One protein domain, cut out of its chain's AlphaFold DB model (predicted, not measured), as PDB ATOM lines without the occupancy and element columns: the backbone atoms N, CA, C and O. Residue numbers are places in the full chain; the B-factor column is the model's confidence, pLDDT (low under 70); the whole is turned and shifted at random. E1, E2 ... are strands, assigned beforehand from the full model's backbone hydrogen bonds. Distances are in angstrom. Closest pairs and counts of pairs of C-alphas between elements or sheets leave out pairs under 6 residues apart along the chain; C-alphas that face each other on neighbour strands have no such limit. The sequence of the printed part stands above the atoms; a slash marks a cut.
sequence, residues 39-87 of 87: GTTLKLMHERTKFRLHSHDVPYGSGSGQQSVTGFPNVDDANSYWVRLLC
ATOM      1  N   GLY A  39      12.863  20.040  13.580       92.31
ATOM      2  CA  GLY A  39      12.455  18.672  13.260       92.31
ATOM      3  C   GLY A  39      13.374  17.952  12.267       92.31
ATOM      4  O   GLY A  39      13.192  16.758  12.037       92.31
ATOM      5  N   THR A  40      14.394  18.623  11.718       92.81
ATOM      6  CA  THR A  40      15.382  17.965  10.849       92.81
ATOM      7  C   THR A  40      16.123  16.875  11.623       92.81
ATOM      8  O   THR A  40      16.634  17.119  12.720       92.81
ATOM      9  N   THR A  41      16.204  15.686  11.024       93.69
ATOM     10  CA  THR A  41      16.985  14.554  11.535       93.69
ATOM     11  C   THR A  41      18.312  14.471  10.792       93.69
ATOM     12  O   THR A  41      18.339  14.460   9.562       93.69
ATOM     13  N   LEU A  42      19.419  14.412  11.529       93.44
ATOM     14  CA  LEU A  42      20.772  14.471  10.972       93.44
ATOM     15  C   LEU A  42      21.738  13.529  11.702       93.44
ATOM     16  O   LEU A  42      21.489  13.122  12.836       93.44
ATOM     17  N   LYS A  43      22.865  13.200  11.055       94.75
ATOM     18  CA  LYS A  43      24.003  12.507  11.683       94.75
ATOM     19  C   LYS A  43      25.207  13.444  11.733       94.75
ATOM     20  O   LYS A  43      25.641  13.953  10.703       94.75
ATOM     21  N   LEU A  44      25.770  13.644  12.920       94.44
ATOM     22  CA  LEU A  44      26.964  14.468  13.114       94.44
ATOM     23  C   LEU A  44      28.211  13.601  12.961       94.44
ATOM     24  O   LEU A  44      28.400  12.675  13.745       94.44
ATOM     25  N   MET A  45      29.057  13.893  11.972       96.06
ATOM     26  CA  MET A  45      30.307  13.170  11.729       96.06
ATOM     27  C   MET A  45      31.510  14.042  12.085       96.06
ATOM     28  O   MET A  45      31.667  15.142  11.562       96.06
ATOM     29  N   HIS A  46      32.397  13.524  12.930       96.62
ATOM     30  CA  HIS A  46      33.668  14.171  13.218       96.62
ATOM     31  C   HIS A  46      34.579  14.144  11.981       96.62
ATOM     32  O   HIS A  46      34.833  13.083  11.403       96.62
ATOM     33  N   GLU A  47      35.102  15.304  11.584       95.75
ATOM     34  CA  GLU A  47      35.775  15.491  10.295       95.75
ATOM     35  C   GLU A  47      37.004  14.588  10.111       95.75
ATOM     36  O   GLU A  47      37.176  13.997   9.046       95.75
ATOM     37  N   ARG A  48      37.841  14.437  11.145       96.81
ATOM     38  CA  ARG A  48      39.111  13.699  11.043       96.81
ATOM     39  C   ARG A  48      38.949  12.189  11.181       96.81
ATOM     40  O   ARG A  48      39.523  11.441  10.401       96.81
ATOM     41  N   THR A  49      38.194  11.731  12.181       96.38
ATOM     42  CA  THR A  49      38.056  10.288  12.469       96.38
ATOM     43  C   THR A  49      36.913   9.635  11.705       96.38
ATOM     44  O   THR A  49      36.871   8.414  11.632       96.38
ATOM     45  N   LYS A  50      35.989  10.427  11.143       96.19
ATOM     46  CA  LYS A  50      34.757   9.965  10.480       96.19
ATOM     47  C   LYS A  50      33.786   9.213  11.399       96.19
ATOM     48  O   LYS A  50      32.857   8.565  10.924       96.19
ATOM     49  N   PHE A  51      33.971   9.329  12.715       96.88
ATOM     50  CA  PHE A  51      33.072   8.741  13.709       96.88
ATOM     51  C   PHE A  51      31.840   9.624  13.864       96.88
ATOM     52  O   PHE A  51      31.935  10.851  13.760       96.88
ATOM     53  N   ARG A  52      30.691   9.003  14.116       97.06
ATOM     54  CA  ARG A  52      29.410   9.692  14.276       97.06
ATOM     55  C   ARG A  52      29.060   9.842  15.745       97.06
ATOM     56  O   ARG A  52      29.312   8.928  16.526       97.06
ATOM     57  N   LEU A  53      28.485  10.984  16.112       96.75
ATOM     58  CA  LEU A  53      27.959  11.189  17.458       96.75
ATOM     59  C   LEU A  53      26.832  10.183  17.710       96.75
ATOM     60  O   LEU A  53      25.914  10.082  16.897       96.75
ATOM     61  N   HIS A  54      26.913   9.439  18.804       95.81
ATOM     62  CA  HIS A  54      26.072   8.276  19.065       95.81
ATOM     63  C   HIS A  54      25.702   8.207  20.551       95.81
ATOM     64  O   HIS A  54      26.582   8.372  21.401       95.81
ATOM     65  N   SER A  55      24.427   7.959  20.860       94.94
ATOM     66  CA  SER A  55      23.939   7.775  22.235       94.94
ATOM     67  C   SER A  55      23.581   6.318  22.489       94.94
ATOM     68  O   SER A  55      22.892   5.716  21.680       94.94
ATOM     69  N   HIS A  56      24.022   5.723  23.592       91.25
ATOM     70  CA  HIS A  56      23.578   4.375  23.961       91.25
ATOM     71  C   HIS A  56      23.671   4.142  25.463       91.25
ATOM     72  O   HIS A  56      24.324   4.893  26.204       91.25
ATOM     73  N   ASP A  57      23.016   3.070  25.894       87.31
ATOM     74  CA  ASP A  57      23.006   2.638  27.281       87.31
ATOM     75  C   ASP A  57      24.392   2.112  27.667       87.31
ATOM     76  O   ASP A  57      24.765   0.975  27.378       87.31
ATOM     77  N   VAL A  58      25.167   2.967  28.336       77.50
ATOM     78  CA  VAL A  58      26.413   2.588  29.006       77.50
ATOM     79  C   VAL A  58      26.303   2.993  30.463       77.50
ATOM     80  O   VAL A  58      26.220   4.186  30.761       77.50
ATOM     81  N   PRO A  59      26.340   2.030  31.393       68.75
ATOM     82  CA  PRO A  59      26.392   2.343  32.804       68.75
ATOM     83  C   PRO A  59      27.815   2.785  33.160       68.75
ATOM     84  O   PRO A  59      28.708   1.961  33.363       68.75
ATOM     85  N   TYR A  60      28.051   4.094  33.256       74.44
ATOM     86  CA  TYR A  60      29.227   4.574  33.977       74.44
ATOM     87  C   TYR A  60      29.055   4.232  35.463       74.44
ATOM     88  O   TYR A  60      28.004   4.487  36.045       74.44
ATOM     89  N   GLY A  61      30.080   3.638  36.084       75.94
ATOM     90  CA  GLY A  61      30.010   3.136  37.467       75.94
ATOM     91  C   GLY A  61      29.788   4.206  38.550       75.94
ATOM     92  O   GLY A  61      29.640   3.871  39.721       75.94
ATOM     93  N   SER A  62      29.770   5.485  38.175       81.62
ATOM     94  CA  SER A  62      29.442   6.636  39.015       81.62
ATOM     95  C   SER A  62      28.919   7.787  38.136       81.62
ATOM     96  O   SER A  62      29.106   7.777  36.918       81.62
ATOM     97  N   GLY A  63      28.260   8.789  38.729       83.31
ATOM     98  CA  GLY A  63      27.777   9.980  38.014       83.31
ATOM     99  C   GLY A  63      26.257  10.038  37.853       83.31
ATOM    100  O   GLY A  63      25.518   9.575  38.717       83.31
ATOM    101  N   SER A  64      25.782  10.661  36.770       85.50
ATOM    102  CA  SER A  64      24.365  11.016  36.586       85.50
ATOM    103  C   SER A  64      23.442   9.853  36.203       85.50
ATOM    104  O   SER A  64      22.229  10.033  36.218       85.50
ATOM    105  N   GLY A  65      23.987   8.694  35.820       83.81
ATOM    106  CA  GLY A  65      23.204   7.538  35.363       83.81
ATOM    107  C   GLY A  65      22.469   7.738  34.029       83.81
ATOM    108  O   GLY A  65      21.629   6.921  33.670       83.81
ATOM    109  N   GLN A  66      22.757   8.823  33.306       89.88
ATOM    110  CA  GLN A  66      22.195   9.088  31.981       89.88
ATOM    111  C   GLN A  66      22.941   8.306  30.891       89.88
ATOM    112  O   GLN A  66      24.034   7.788  31.124       89.88
ATOM    113  N   GLN A  67      22.357   8.256  29.690       91.88
ATOM    114  CA  GLN A  67      22.998   7.640  28.530       91.88
ATOM    115  C   GLN A  67      24.353   8.278  28.222       91.88
ATOM    116  O   GLN A  67      24.568   9.480  28.405       91.88
ATOM    117  N   SER A  68      25.265   7.452  27.717       91.62
ATOM    118  CA  SER A  68      26.560   7.927  27.249       91.62
ATOM    119  C   SER A  68      26.455   8.505  25.847       91.62
ATOM    120  O   SER A  68      25.717   7.987  25.012       91.62
ATOM    121  N   VAL A  69      27.261   9.530  25.572       93.81
ATOM    122  CA  VAL A  69      27.436  10.084  24.229       93.81
ATOM    123  C   VAL A  69      28.871   9.824  23.786       93.81
ATOM    124  O   VAL A  69      29.821  10.270  24.430       93.81
ATOM    125  N   THR A  70      29.038   9.081  22.697       93.94
ATOM    126  CA  THR A  70      30.344   8.620  22.203       93.94
ATOM    127  C   THR A  70      30.464   8.785  20.687       93.94
ATOM    128  O   THR A  70      29.503   9.146  20.007       93.94
ATOM    129  N   GLY A  71      31.664   8.556  20.147       94.69
ATOM    130  CA  GLY A  71      31.883   8.453  18.706       94.69
ATOM    131  C   GLY A  71      31.799   6.998  18.250       94.69
ATOM    132  O   GLY A  71      32.578   6.176  18.727       94.69
ATOM    133  N   PHE A  72      30.914   6.695  17.302       95.19
ATOM    134  CA  PHE A  72      30.723   5.347  16.766       95.19
ATOM    135  C   PHE A  72      31.154   5.264  15.289       95.19
ATOM    136  O   PHE A  72      30.834   6.169  14.509       95.19
ATOM    137  N   PRO A  73      31.908   4.226  14.871       95.44
ATOM    138  CA  PRO A  73      32.425   4.131  13.505       95.44
ATOM    139  C   PRO A  73      31.374   3.689  12.474       95.44
ATOM    140  O   PRO A  73      31.513   4.026  11.299       95.44
ATOM    141  N   ASN A  74      30.333   2.951  12.883       93.19
ATOM    142  CA  ASN A  74      29.324   2.451  11.949       93.19
ATOM    143  C   ASN A  74      28.500   3.609  11.363       93.19
ATOM    144  O   ASN A  74      28.075   4.523  12.071       93.19
ATOM    145  N   VAL A  75      28.284   3.569  10.052       91.31
ATOM    146  CA  VAL A  75      27.561   4.605   9.309       91.31
ATOM    147  C   VAL A  75      26.054   4.472   9.502       91.31
ATOM    148  O   VAL A  75      25.366   5.487   9.652       91.31
ATOM    149  N   ASP A  76      25.563   3.237   9.570       90.44
ATOM    150  CA  ASP A  76      24.137   2.902   9.485       90.44
ATOM    151  C   ASP A  76      23.509   2.607  10.846       90.44
ATOM    152  O   ASP A  76      22.463   1.977  10.955       90.44
ATOM    153  N   ASP A  77      24.134   3.111  11.905       94.00
ATOM    154  CA  ASP A  77      23.602   2.975  13.247       94.00
ATOM    155  C   ASP A  77      22.456   3.967  13.512       94.00
ATOM    156  O   ASP A  77      22.531   5.148  13.136       94.00
ATOM    157  N   ALA A  78      21.392   3.464  14.144       94.00
ATOM    158  CA  ALA A  78      20.182   4.220  14.448       94.00
ATOM    159  C   ALA A  78      20.366   5.188  15.626       94.00
ATOM    160  O   ALA A  78      19.778   6.270  15.630       94.00
ATOM    161  N   ASN A  79      21.238   4.881  16.584       95.44
ATOM    162  CA  ASN A  79      21.468   5.774  17.715       95.44
ATOM    163  C   ASN A  79      22.435   6.921  17.382       95.44
ATOM    164  O   ASN A  79      22.803   7.717  18.248       95.44
ATOM    165  N   SER A  80      22.857   7.019  16.117       96.06
ATOM    166  CA  SER A  80      23.582   8.168  15.574       96.06
ATOM    167  C   SER A  80      22.681   9.238  14.945       96.06
ATOM    168  O   SER A  80      23.205  10.228  14.426       96.06
ATOM    169  N   TYR A  81      21.356   9.055  14.952       95.56
ATOM    170  CA  TYR A  81      20.404  10.074  14.506       95.56
ATOM    171  C   TYR A  81      20.092  11.075  15.622       95.56
ATOM    172  O   TYR A  81      19.737  10.697  16.735       95.56
ATOM    173  N   TRP A  82      20.176  12.361  15.290       94.88
ATOM    174  CA  TRP A  82      19.855  13.469  16.183       94.88
ATOM    175  C   TRP A  82      18.782  14.343  15.552       94.88
ATOM    176  O   TRP A  82      18.825  14.609  14.350       94.88
ATOM    177  N   VAL A  83      17.837  14.810  16.366       94.75
ATOM    178  CA  VAL A  83      16.771  15.715  15.933       94.75
ATOM    179  C   VAL A  83      17.032  17.127  16.449       94.75
ATOM    180  O   VAL A  83      17.303  17.337  17.635       94.75
ATOM    181  N   ARG A  84      16.945  18.122  15.563       91.00
ATOM    182  CA  ARG A  84      17.001  19.534  15.958       91.00
ATOM    183  C   ARG A  84      15.631  19.970  16.484       91.00
ATOM    184  O   ARG A  84      14.721  20.190  15.692       91.00
ATOM    185  N   LEU A  85      15.505  20.142  17.800       90.69
ATOM    186  CA  LEU A  85      14.264  20.580  18.464       90.69
ATOM    187  C   LEU A  85      14.352  21.971  19.110       90.69
ATOM    188  O   LEU A  85      13.452  22.373  19.837       90.69
ATOM    189  N   LEU A  86      15.432  22.715  18.885       75.94
ATOM    190  CA  LEU A  86      15.551  24.080  19.399       75.94
ATOM    191  C   LEU A  86      15.179  25.079  18.299       75.94
ATOM    192  O   LEU A  86      15.757  25.033  17.206       75.94
ATOM    193  N   CYS A  87      14.190  25.923  18.616       57.09
ATOM    194  CA  CYS A  87      13.863  27.159  17.903       57.09
ATOM    195  C   CYS A  87      14.906  28.233  18.221       57.09
ATOM    196  O   CYS A  87      15.344  28.289  19.393       57.09
TER     197      CYS A  87
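Overview. This is residues 39 to 87 of the 87 residues of the protein "MIR domain-containing protein" of Cannabis sativa (UniProt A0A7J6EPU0). A loose chain with little regular structure is built on one two-stranded hairpin, E1 and E2, whose long loop, residues 57 to 67, extends it at one end. Near the other end, the two terminal stretches of the printed part run side by side, with residues 41 to 42 pairing antiparallel with residues 82 to 83. The printed part has 49 residues, with no named helix and two strands in the order E1, E2; the class is all strand, though named elements hold only 10 residues. The radius of gyration of the C-alphas is 12.2 A, and the spans are 32 by 30 by 18 A.

Along the chain. E1, residues 52 to 56, is 12.5 A long and begins at C-alpha 52 (29.410, 9.692, 14.276). E2, residues 68 to 72, is 11.6 A long and ends at C-alpha 72 (30.723, 5.347, 16.766).

Arrangement. E1 and E2 form an antiparallel hairpin, their directions at 141 degrees. N 54 and O 70 are within hydrogen-bond range at 2.9 A.

Size, cuts and confidence. The C-alphas farthest apart, Gly 61 and Cys 87, are 34.9 A apart. The printed part has no cut. The link E1 to E2 is long. Residues 59 and 87 have pLDDT under 70.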